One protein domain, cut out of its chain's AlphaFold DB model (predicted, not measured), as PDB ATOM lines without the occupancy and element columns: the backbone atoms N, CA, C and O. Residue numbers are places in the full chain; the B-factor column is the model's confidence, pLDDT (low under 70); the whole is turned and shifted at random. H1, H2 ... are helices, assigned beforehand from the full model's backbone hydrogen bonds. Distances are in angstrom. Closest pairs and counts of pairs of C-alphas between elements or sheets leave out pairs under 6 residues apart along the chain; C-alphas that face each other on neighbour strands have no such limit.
ATOM      1  N   ASP A  21       1.780  -3.866  43.434       59.53
ATOM      2  CA  ASP A  21       2.122  -2.582  42.806       59.53
ATOM      3  C   ASP A  21       3.590  -2.504  42.357       59.53
ATOM      4  O   ASP A  21       3.881  -1.862  41.348       59.53
ATOM      5  N   GLU A  22       4.524  -3.211  42.999       62.75
ATOM      6  CA  GLU A  22       5.927  -3.224  42.548       62.75
ATOM      7  C   GLU A  22       6.053  -3.757  41.110       62.75
ATOM      8  O   GLU A  22       6.717  -3.148  40.261       62.75
ATOM      9  N   ASP A  23       5.296  -4.810  40.788       82.06
ATOM     10  CA  ASP A  23       5.253  -5.415  39.456       82.06
ATOM     11  C   ASP A  23       4.821  -4.432  38.357       82.06
ATOM     12  O   ASP A  23       5.302  -4.512  37.218       82.06
ATOM     13  N   ILE A  24       3.923  -3.486  38.664       90.94
ATOM     14  CA  ILE A  24       3.377  -2.586  37.641       90.94
ATOM     15  C   ILE A  24       4.370  -1.499  37.246       90.94
ATOM     16  O   ILE A  24       4.451  -1.144  36.067       90.94
ATOM     17  N   THR A  25       5.169  -1.022  38.201       89.12
ATOM     18  CA  THR A  25       6.217  -0.025  37.944       89.12
ATOM     19  C   THR A  25       7.308  -0.606  37.043       89.12
ATOM     20  O   THR A  25       7.708   0.019  36.056       89.12
ATOM     21  N   ILE A  26       7.724  -1.849  37.311       90.38
ATOM     22  CA  ILE A  26       8.698  -2.587  36.501       90.38
ATOM     23  C   ILE A  26       8.137  -2.832  35.098       90.38
ATOM     24  O   ILE A  26       8.852  -2.664  34.109       90.38
ATOM     25  N   LEU A  27       6.859  -3.206  34.985       92.38
ATOM     26  CA  LEU A  27       6.219  -3.399  33.686       92.38
ATOM     27  C   LEU A  27       6.156  -2.098  32.876       92.38
ATOM     28  O   LEU A  27       6.480  -2.108  31.688       92.38
ATOM     29  N   ALA A  28       5.771  -0.986  33.506       92.38
ATOM     30  CA  ALA A  28       5.724   0.324  32.866       92.38
ATOM     31  C   ALA A  28       7.106   0.717  32.316       92.38
ATOM     32  O   ALA A  28       7.224   1.060  31.136       92.38
ATOM     33  N   LYS A  29       8.165   0.524  33.118       90.31
ATOM     34  CA  LYS A  29       9.564   0.712  32.702       90.31
ATOM     35  C   LYS A  29       9.952  -0.199  31.532       90.31
ATOM     36  O   LYS A  29      10.463   0.291  30.532       90.31
ATOM     37  N   LYS A  30       9.647  -1.503  31.593       91.31
ATOM     38  CA  LYS A  30       9.921  -2.463  30.499       91.31
ATOM     39  C   LYS A  30       9.241  -2.078  29.182       91.31
ATOM     40  O   LYS A  30       9.761  -2.376  28.109       91.31
ATOM     41  N   LEU A  31       8.079  -1.431  29.256       92.62
ATOM     42  CA  LEU A  31       7.333  -0.943  28.096       92.62
ATOM     43  C   LEU A  31       7.718   0.487  27.675       92.62
ATOM     44  O   LEU A  31       7.157   0.986  26.699       92.62
ATOM     45  N   ASN A  32       8.665   1.135  28.368       92.38
ATOM     46  CA  ASN A  32       9.025   2.549  28.199       92.38
ATOM     47  C   ASN A  32       7.814   3.500  28.296       92.38
ATOM     48  O   ASN A  32       7.710   4.488  27.561       92.38
ATOM     49  N   LEU A  33       6.883   3.184  29.201       93.31
ATOM     50  CA  LEU A  33       5.708   3.994  29.507       93.31
ATOM     51  C   LEU A  33       5.913   4.664  30.863       93.31
ATOM     52  O   LEU A  33       6.056   3.984  31.877       93.31
ATOM     53  N   TYR A  34       5.883   5.994  30.888       92.25
ATOM     54  CA  TYR A  34       6.002   6.769  32.124       92.25
ATOM     55  C   TYR A  34       4.786   7.668  32.278       92.25
ATOM     56  O   TYR A  34       4.422   8.345  31.318       92.25
ATOM     57  N   GLY A  35       4.185   7.703  33.471       92.94
ATOM     58  CA  GLY A  35       2.962   8.468  33.733       92.94
ATOM     59  C   GLY A  35       3.032   9.898  33.187       92.94
ATOM     60  O   GLY A  35       2.224  10.263  32.332       92.94
ATOM     61  N   GLY A  36       4.073  10.659  33.536       93.69
ATOM     62  CA  GLY A  36       4.217  12.054  33.109       93.69
ATOM     63  C   GLY A  36       4.586  12.281  31.642       93.69
ATOM     64  O   GLY A  36       4.755  13.425  31.239       93.69
ATOM     65  N   GLN A  37       4.669  11.245  30.798       94.19
ATOM     66  CA  GLN A  37       4.755  11.449  29.343       94.19
ATOM     67  C   GLN A  37       3.473  12.056  28.760       94.19
ATOM     68  O   GLN A  37       3.494  12.556  27.630       94.19
ATOM     69  N   LYS A  38       2.335  11.897  29.449       95.25
ATOM     70  CA  LYS A  38       1.007  12.252  28.939       95.25
ATOM     71  C   LYS A  38       0.086  12.711  30.061       95.25
ATOM     72  O   LYS A  38       0.245  12.315  31.211       95.25
ATOM     73  N   ALA A  39      -0.915  13.498  29.687       96.81
ATOM     74  CA  ALA A  39      -2.031  13.829  30.565       96.81
ATOM     75  C   ALA A  39      -2.940  12.606  30.794       96.81
ATOM     76  O   ALA A  39      -3.038  11.718  29.934       96.81
ATOM     77  N   ALA A  40      -3.678  12.584  31.900       97.31
ATOM     78  CA  ALA A  40      -4.582  11.500  32.277       97.31
ATOM     79  C   ALA A  40      -5.593  11.182  31.162       97.31
ATOM     80  O   ALA A  40      -5.826  10.020  30.812       97.31
ATOM     81  N   ILE A  41      -6.147  12.215  30.519       97.19
ATOM     82  CA  ILE A  41      -7.094  12.047  29.408       97.19
ATOM     83  C   ILE A  41      -6.454  11.383  28.179       97.19
ATOM     84  O   ILE A  41      -7.101  10.609  27.471       97.19
ATOM     85  N   GLN A  42      -5.173  11.645  27.924       97.50
ATOM     86  CA  GLN A  42      -4.440  11.029  26.822       97.50
ATOM     87  C   GLN A  42      -4.141   9.557  27.118       97.50
ATOM     88  O   GLN A  42      -4.274   8.730  26.213       97.50
ATOM     89  N   TRP A  43      -3.814   9.212  28.368       97.31
ATOM     90  CA  TRP A  43      -3.723   7.815  28.792       97.31
ATOM     91  C   TRP A  43      -5.054   7.091  28.614       97.31
ATOM     92  O   TRP A  43      -5.096   6.069  27.932       97.31
ATOM     93  N   ASN A  44      -6.163   7.658  29.088       97.38
ATOM     94  CA  ASN A  44      -7.491   7.068  28.889       97.38
ATOM     95  C   ASN A  44      -7.802   6.775  27.409       97.38
ATOM     96  O   ASN A  44      -8.263   5.682  27.081       97.38
ATOM     97  N   ARG A  45      -7.465   7.692  26.492       96.94
ATOM     98  CA  ARG A  45      -7.623   7.482  25.036       96.94
ATOM     99  C   ARG A  45      -6.750   6.358  24.467       96.94
ATOM    100  O   ARG A  45      -7.079   5.776  23.431       96.94
ATOM    101  N   ILE A  46      -5.603   6.077  25.080       96.88
ATOM    102  CA  ILE A  46      -4.726   4.972  24.672       96.88
ATOM    103  C   ILE A  46      -5.339   3.635  25.083       96.88
ATOM    104  O   ILE A  46      -5.365   2.704  24.280       96.88
ATOM    105  N   PHE A  47      -5.868   3.552  26.302       97.00
ATOM    106  CA  PHE A  47      -6.456   2.318  26.820       97.00
ATOM    107  C   PHE A  47      -7.854   2.021  26.257       97.00
ATOM    108  O   PHE A  47      -8.260   0.862  26.250       97.00
ATOM    109  N   SER A  48      -8.559   3.020  25.713       95.88
ATOM    110  CA  SER A  48      -9.896   2.845  25.123       95.88
ATOM    111  C   SER A  48      -9.915   2.394  23.657       95.88
ATOM    112  O   SER A  48     -10.972   2.034  23.146       95.88
ATOM    113  N   SER A  49      -8.778   2.406  22.948       95.50
ATOM    114  CA  SER A  49      -8.724   2.102  21.511       95.50
ATOM    115  C   SER A  49      -7.834   0.903  21.207       95.50
ATOM    116  O   SER A  49      -6.635   0.931  21.487       95.50
ATOM    117  N   GLN A  50      -8.368  -0.110  20.512       95.12
ATOM    118  CA  GLN A  50      -7.580  -1.278  20.091       95.12
ATOM    119  C   GLN A  50      -6.366  -0.889  19.236       95.12
ATOM    120  O   GLN A  50      -5.294  -1.480  19.360       95.12
ATOM    121  N   ARG A  51      -6.503   0.145  18.398       96.81
ATOM    122  CA  ARG A  51      -5.397   0.677  17.590       96.81
ATOM    123  C   ARG A  51      -4.249   1.175  18.470       96.81
ATOM    124  O   ARG A  51      -3.085   0.923  18.164       96.81
ATOM    125  N   HIS A  52      -4.560   1.880  19.553       96.44
ATOM    126  CA  HIS A  52      -3.546   2.358  20.487       96.44
ATOM    127  C   HIS A  52      -2.973   1.213  21.322       96.44
ATOM    128  O   HIS A  52      -1.754   1.115  21.441       96.44
ATOM    129  N   LEU A  53      -3.805   0.289  21.797       96.12
ATOM    130  CA  LEU A  53      -3.329  -0.897  22.509       96.12
ATOM    131  C   LEU A  53      -2.309  -1.699  21.686       96.12
ATOM    132  O   LEU A  53      -1.277  -2.096  22.222       96.12
ATOM    133  N   LYS A  54      -2.535  -1.851  20.375       96.06
ATOM    134  CA  LYS A  54      -1.558  -2.414  19.426       96.06
ATOM    135  C   LYS A  54      -0.264  -1.610  19.380       96.06
ATOM    136  O   LYS A  54       0.815  -2.162  19.582       96.06
ATOM    137  N   LYS A  55      -0.374  -0.295  19.160       95.56
ATOM    138  CA  LYS A  55       0.774   0.621  19.052       95.56
ATOM    139  C   LYS A  55       1.694   0.559  20.276       95.56
ATOM    140  O   LYS A  55       2.910   0.598  20.120       95.56
ATOM    141  N   TYR A  56       1.120   0.437  21.471       93.56
ATOM    142  CA  TYR A  56       1.858   0.382  22.736       93.56
ATOM    143  C   TYR A  56       2.120  -1.049  23.239       93.56
ATOM    144  O   TYR A  56       2.568  -1.223  24.367       93.56
ATOM    145  N   LYS A  57       1.853  -2.082  22.423       94.25
ATOM    146  CA  LYS A  57       2.031  -3.507  22.777       94.25
ATOM    147  C   LYS A  57       1.231  -3.953  24.017       94.25
ATOM    148  O   LYS A  57       1.558  -4.956  24.644       94.25
ATOM    149  N   LEU A  58       0.154  -3.239  24.339       94.94
ATOM    150  CA  LEU A  58      -0.707  -3.472  25.502       94.94
ATOM    151  C   LEU A  58      -1.775  -4.541  25.256       94.94
ATOM    152  O   LEU A  58      -2.344  -5.065  26.207       94.94
ATOM    153  N   GLU A  59      -2.066  -4.875  23.996       95.38
ATOM    154  CA  GLU A  59      -3.090  -5.878  23.662       95.38
ATOM    155  C   GLU A  59      -2.727  -7.303  24.103       95.38
ATOM    156  O   GLU A  59      -3.619  -8.119  24.305       95.38
ATOM    157  N   LYS A  60      -1.427  -7.593  24.258       91.88
ATOM    158  CA  LYS A  60      -0.918  -8.905  24.686       91.88
ATOM    159  C   LYS A  60      -0.971  -9.089  26.201       91.88
ATOM    160  O   LYS A  60      -0.734 -10.190  26.688       91.88
ATOM    161  N   LEU A  61      -1.231  -8.015  26.947       92.62
ATOM    162  CA  LEU A  61      -1.312  -8.070  28.399       92.62
ATOM    163  C   LEU A  61      -2.684  -8.602  28.832       92.62
ATOM    164  O   LEU A  61      -3.702  -8.222  28.242       92.62
ATOM    165  N   PRO A  62      -2.743  -9.401  29.913       93.25
ATOM    166  CA  PRO A  62      -4.004  -9.736  30.558       93.25
ATOM    167  C   PRO A  62      -4.801  -8.472  30.893       93.25
ATOM    168  O   PRO A  62      -4.236  -7.446  31.285       93.25
ATOM    169  N   ILE A  63      -6.131  -8.549  30.785       91.00
ATOM    170  CA  ILE A  63      -7.032  -7.419  31.065       91.00
ATOM    171  C   ILE A  63      -6.767  -6.796  32.445       91.00
ATOM    172  O   ILE A  63      -6.726  -5.576  32.566       91.00
ATOM    173  N   GLN A  64      -6.506  -7.622  33.459       90.50
ATOM    174  CA  GLN A  64      -6.218  -7.174  34.822       90.50
ATOM    175  C   GLN A  64      -4.919  -6.359  34.891       90.50
ATOM    176  O   GLN A  64      -4.911  -5.261  35.445       90.50
ATOM    177  N   THR A  65      -3.840  -6.849  34.273       92.31
ATOM    178  CA  THR A  65      -2.547  -6.154  34.194       92.31
ATOM    179  C   THR A  65      -2.676  -4.832  33.449       92.31
ATOM    180  O   THR A  65      -2.164  -3.809  33.899       92.31
ATOM    181  N   ARG A  66      -3.418  -4.823  32.340       94.25
ATOM    182  CA  ARG A  66      -3.692  -3.609  31.567       94.25
ATOM    183  C   ARG A  66      -4.455  -2.567  32.392       94.25
ATOM    184  O   ARG A  66      -4.084  -1.400  32.358       94.25
ATOM    185  N   ASN A  67      -5.457  -2.981  33.165       94.50
ATOM    186  CA  ASN A  67      -6.224  -2.078  34.027       94.50
ATOM    187  C   ASN A  67      -5.360  -1.487  35.151       94.50
ATOM    188  O   ASN A  67      -5.476  -0.303  35.458       94.50
ATOM    189  N   LYS A  68      -4.473  -2.290  35.749       94.38
ATOM    190  CA  LYS A  68      -3.508  -1.793  36.741       94.38
ATOM    191  C   LYS A  68      -2.537  -0.792  36.129       94.38
ATOM    192  O   LYS A  68      -2.341   0.280  36.686       94.38
ATOM    193  N   LEU A  69      -1.995  -1.108  34.954       95.38
ATOM    194  CA  LEU A  69      -1.076  -0.226  34.243       95.38
ATOM    195  C   LEU A  69      -1.753   1.097  33.874       95.38
ATOM    196  O   LEU A  69      -1.155   2.156  34.035       95.38
ATOM    197  N   GLN A  70      -3.012   1.049  33.432       96.62
ATOM    198  CA  GLN A  70      -3.811   2.243  33.172       96.62
ATOM    199  C   GLN A  70      -3.939   3.111  34.425       96.62
ATOM    200  O   GLN A  70      -3.666   4.306  34.360       96.62
ATOM    201  N   LYS A  71      -4.330   2.517  35.560       95.62
ATOM    202  CA  LYS A  71      -4.454   3.241  36.833       95.62
ATOM    203  C   LYS A  71      -3.131   3.882  37.240       95.62
ATOM    204  O   LYS A  71      -3.118   5.072  37.520       95.62
ATOM    205  N   TYR A  72      -2.037   3.122  37.186       94.50
ATOM    206  CA  TYR A  72      -0.698   3.601  37.520       94.50
ATOM    207  C   TYR A  72      -0.258   4.790  36.653       94.50
ATOM    208  O   TYR A  72       0.255   5.782  37.164       94.50
ATOM    209  N   LEU A  73      -0.470   4.714  35.335       95.62
ATOM    210  CA  LEU A  73      -0.073   5.781  34.412       95.62
ATOM    211  C   LEU A  73      -0.929   7.042  34.568       95.62
ATOM    212  O   LEU A  73      -0.428   8.141  34.352       95.62
ATOM    213  N   ILE A  74      -2.200   6.891  34.951       96.50
ATOM    214  CA  ILE A  74      -3.109   8.014  35.208       96.50
ATOM    215  C   ILE A  74      -2.806   8.673  36.554       96.50
ATOM    216  O   ILE A  74      -2.772   9.898  36.621       96.50
ATOM    217  N   SER A  75      -2.558   7.890  37.608       95.00
ATOM    218  CA  SER A  75      -2.249   8.429  38.939       95.00
ATOM    219  C   SER A  75      -0.936   9.208  38.974       95.00
ATOM    220  O   SER A  75      -0.768  10.049  39.844       95.00
ATOM    221  N   HIS A  76      -0.043   8.936  38.018       94.94
ATOM    222  CA  HIS A  76       1.234   9.623  37.846       94.94
ATOM    223  C   HIS A  76       1.313  10.441  36.551       94.94
ATOM    224  O   HIS A  76       2.410  10.716  36.051       94.94
ATOM    225  N   ALA A  77       0.161  10.772  35.959       96.19
ATOM    226  CA  ALA A  77       0.079  11.560  34.738       96.19
ATOM    227  C   ALA A  77       0.680  12.959  34.922       96.19
ATOM    228  O   ALA A  77       0.825  13.446  36.042       96.19
ATOM    229  N   ALA A  78       1.003  13.628  33.816       94.62
ATOM    230  CA  ALA A  78       1.617  14.959  33.845       94.62
ATOM    231  C   ALA A  78       0.752  16.016  34.564       94.62
ATOM    232  O   ALA A  78       1.283  16.972  35.116       94.62
ATOM    233  N   ASP A  79      -0.566  15.827  34.542       95.88
ATOM    234  CA  ASP A  79      -1.607  16.661  35.149       95.88
ATOM    235  C   ASP A  79      -2.200  16.042  36.431       95.88
ATOM    236  O   ASP A  79      -3.271  16.451  36.873       95.88
ATOM    237  N   SER A  80      -1.545  15.028  37.002       93.81
ATOM    238  CA  SER A  80      -1.953  14.420  38.274       93.81
ATOM    239  C   SER A  80      -1.346  15.149  39.475       93.81
ATOM    240  O   SER A  80      -0.405  15.924  39.336       93.81
ATOM    241  N   GLU A  81      -1.842  14.828  40.670       91.75
ATOM    242  CA  GLU A  81      -1.279  15.296  41.946       91.75
ATOM    243  C   GLU A  81       0.109  14.695  42.248       91.75
ATOM    244  O   GLU A  81       0.831  15.191  43.111       91.75
ATOM    245  N   GLN A  82       0.494  13.607  41.565       88.56
ATOM    246  CA  GLN A  82       1.750  12.879  41.791       88.56
ATOM    247  C   GLN A  82       2.482  12.589  40.467       88.56
ATOM    248  O   GLN A  82       2.738  11.429  40.132       88.56
ATOM    249  N   PRO A  83       2.823  13.616  39.671       89.00
ATOM    250  CA  PRO A  83       3.378  13.413  38.341       89.00
ATOM    251  C   PRO A  83       4.763  12.758  38.412       89.00
ATOM    252  O   PRO A  83       5.635  13.181  39.171       89.00
ATOM    253  N   ILE A  84       5.005  11.757  37.562       87.38
ATOM    254  CA  ILE A  84       6.351  11.193  37.373       87.38
ATOM    255  C   ILE A  84       7.025  11.885  36.196       87.38
ATOM    256  O   ILE A  84       6.600  11.714  35.052       87.38
ATOM    257  N   VAL A  85       8.120  12.598  36.454       78.94
ATOM    258  CA  VAL A  85       8.909  13.240  35.399       78.94
ATOM    259  C   VAL A  85       9.697  12.177  34.620       78.94
ATOM    260  O   VAL A  85      10.452  11.403  35.216       78.94
TER     261      VAL A  85
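What this domain is: This is residues 21 to 85 of the 90 residues of an uncharacterized protein of Sulfurimonas autotrophica (strain ATCC BAA-671 / DSM 16294 / JCM 11897 / OK10) (UniProt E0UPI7). The longest helix, H4, is paired with H2, which runs back partly side by side with it; H1 packs on H4 at about a right angle to it, and H3 turns off at a corner after the end of H2. The link of residues 56 to 62 leads from H3 back to the beginning of H4, and beyond H4 comes a tail, residues 76 to 85, with no named element. The printed part has 65 residues with four named helices, in the order H1, H2, H3, H4, and no named strand; the class is all helix. The whole is compact, with a radius of gyration of the C-alphas of 10.7 A, and its outline is rounded, spanning 29 by 24 by 18 A.

Where its parts are: Begin with H4, residues 63 to 75: find C-alpha 63 at (-7.032, -7.419, 31.065), and from there the helix runs 18.3 A to C-alpha 75 at (-2.249, 8.429, 38.939). Then look at H2, residues 40 to 47, 10.8 A long, which starts at C-alpha 40, (-4.582, 11.500, 32.277). H1 is residues 22 to 30 and measures 12.7 A. H3, residues 50 to 55, measures 8.6 A.

How they stand to each other: Start from H4 and look at its residues 70 to 75, the part that alone touches H2. The closest C-alphas of the two helices are those of Ala 40 and Ile 74, 4.8 A apart. H2 and H4 run opposite ways at a shallow tilt of 18 degrees. Next find Leu 69, where H1 touches H4: the closest C-alphas are those of Ile 24 and Leu 69, 6.1 A apart. The lines of H1 and H4 are about perpendicular, at 84 degrees. Farther out, H3 and H2 touch only at the corner by their link, with the C-alphas of Ile 46 and His 52 closest at 5.1 A. Their lines are about perpendicular, at 83 degrees. H1 is apart from both H2 and H3, and H3 is apart from H4. In H1, H2, H3 and H4 you will find every O i to N i+4 pair within hydrogen-bond range.

The domain as a whole: The two C-alphas farthest apart are those of Lys 60 and Glu 81, at 29.7 A, while the first and last printed C-alphas, of Asp 21 and Val 85, are 18.7 A apart. The printed part has no cut. The link from H2 to H3 is tight, those from H1 to H2 and from H3 to H4 are short, and no link is long. Read the B-factor column for the model's confidence: the mean pLDDT of the printed part is 92.7, and residues 21 to 22 are under 70.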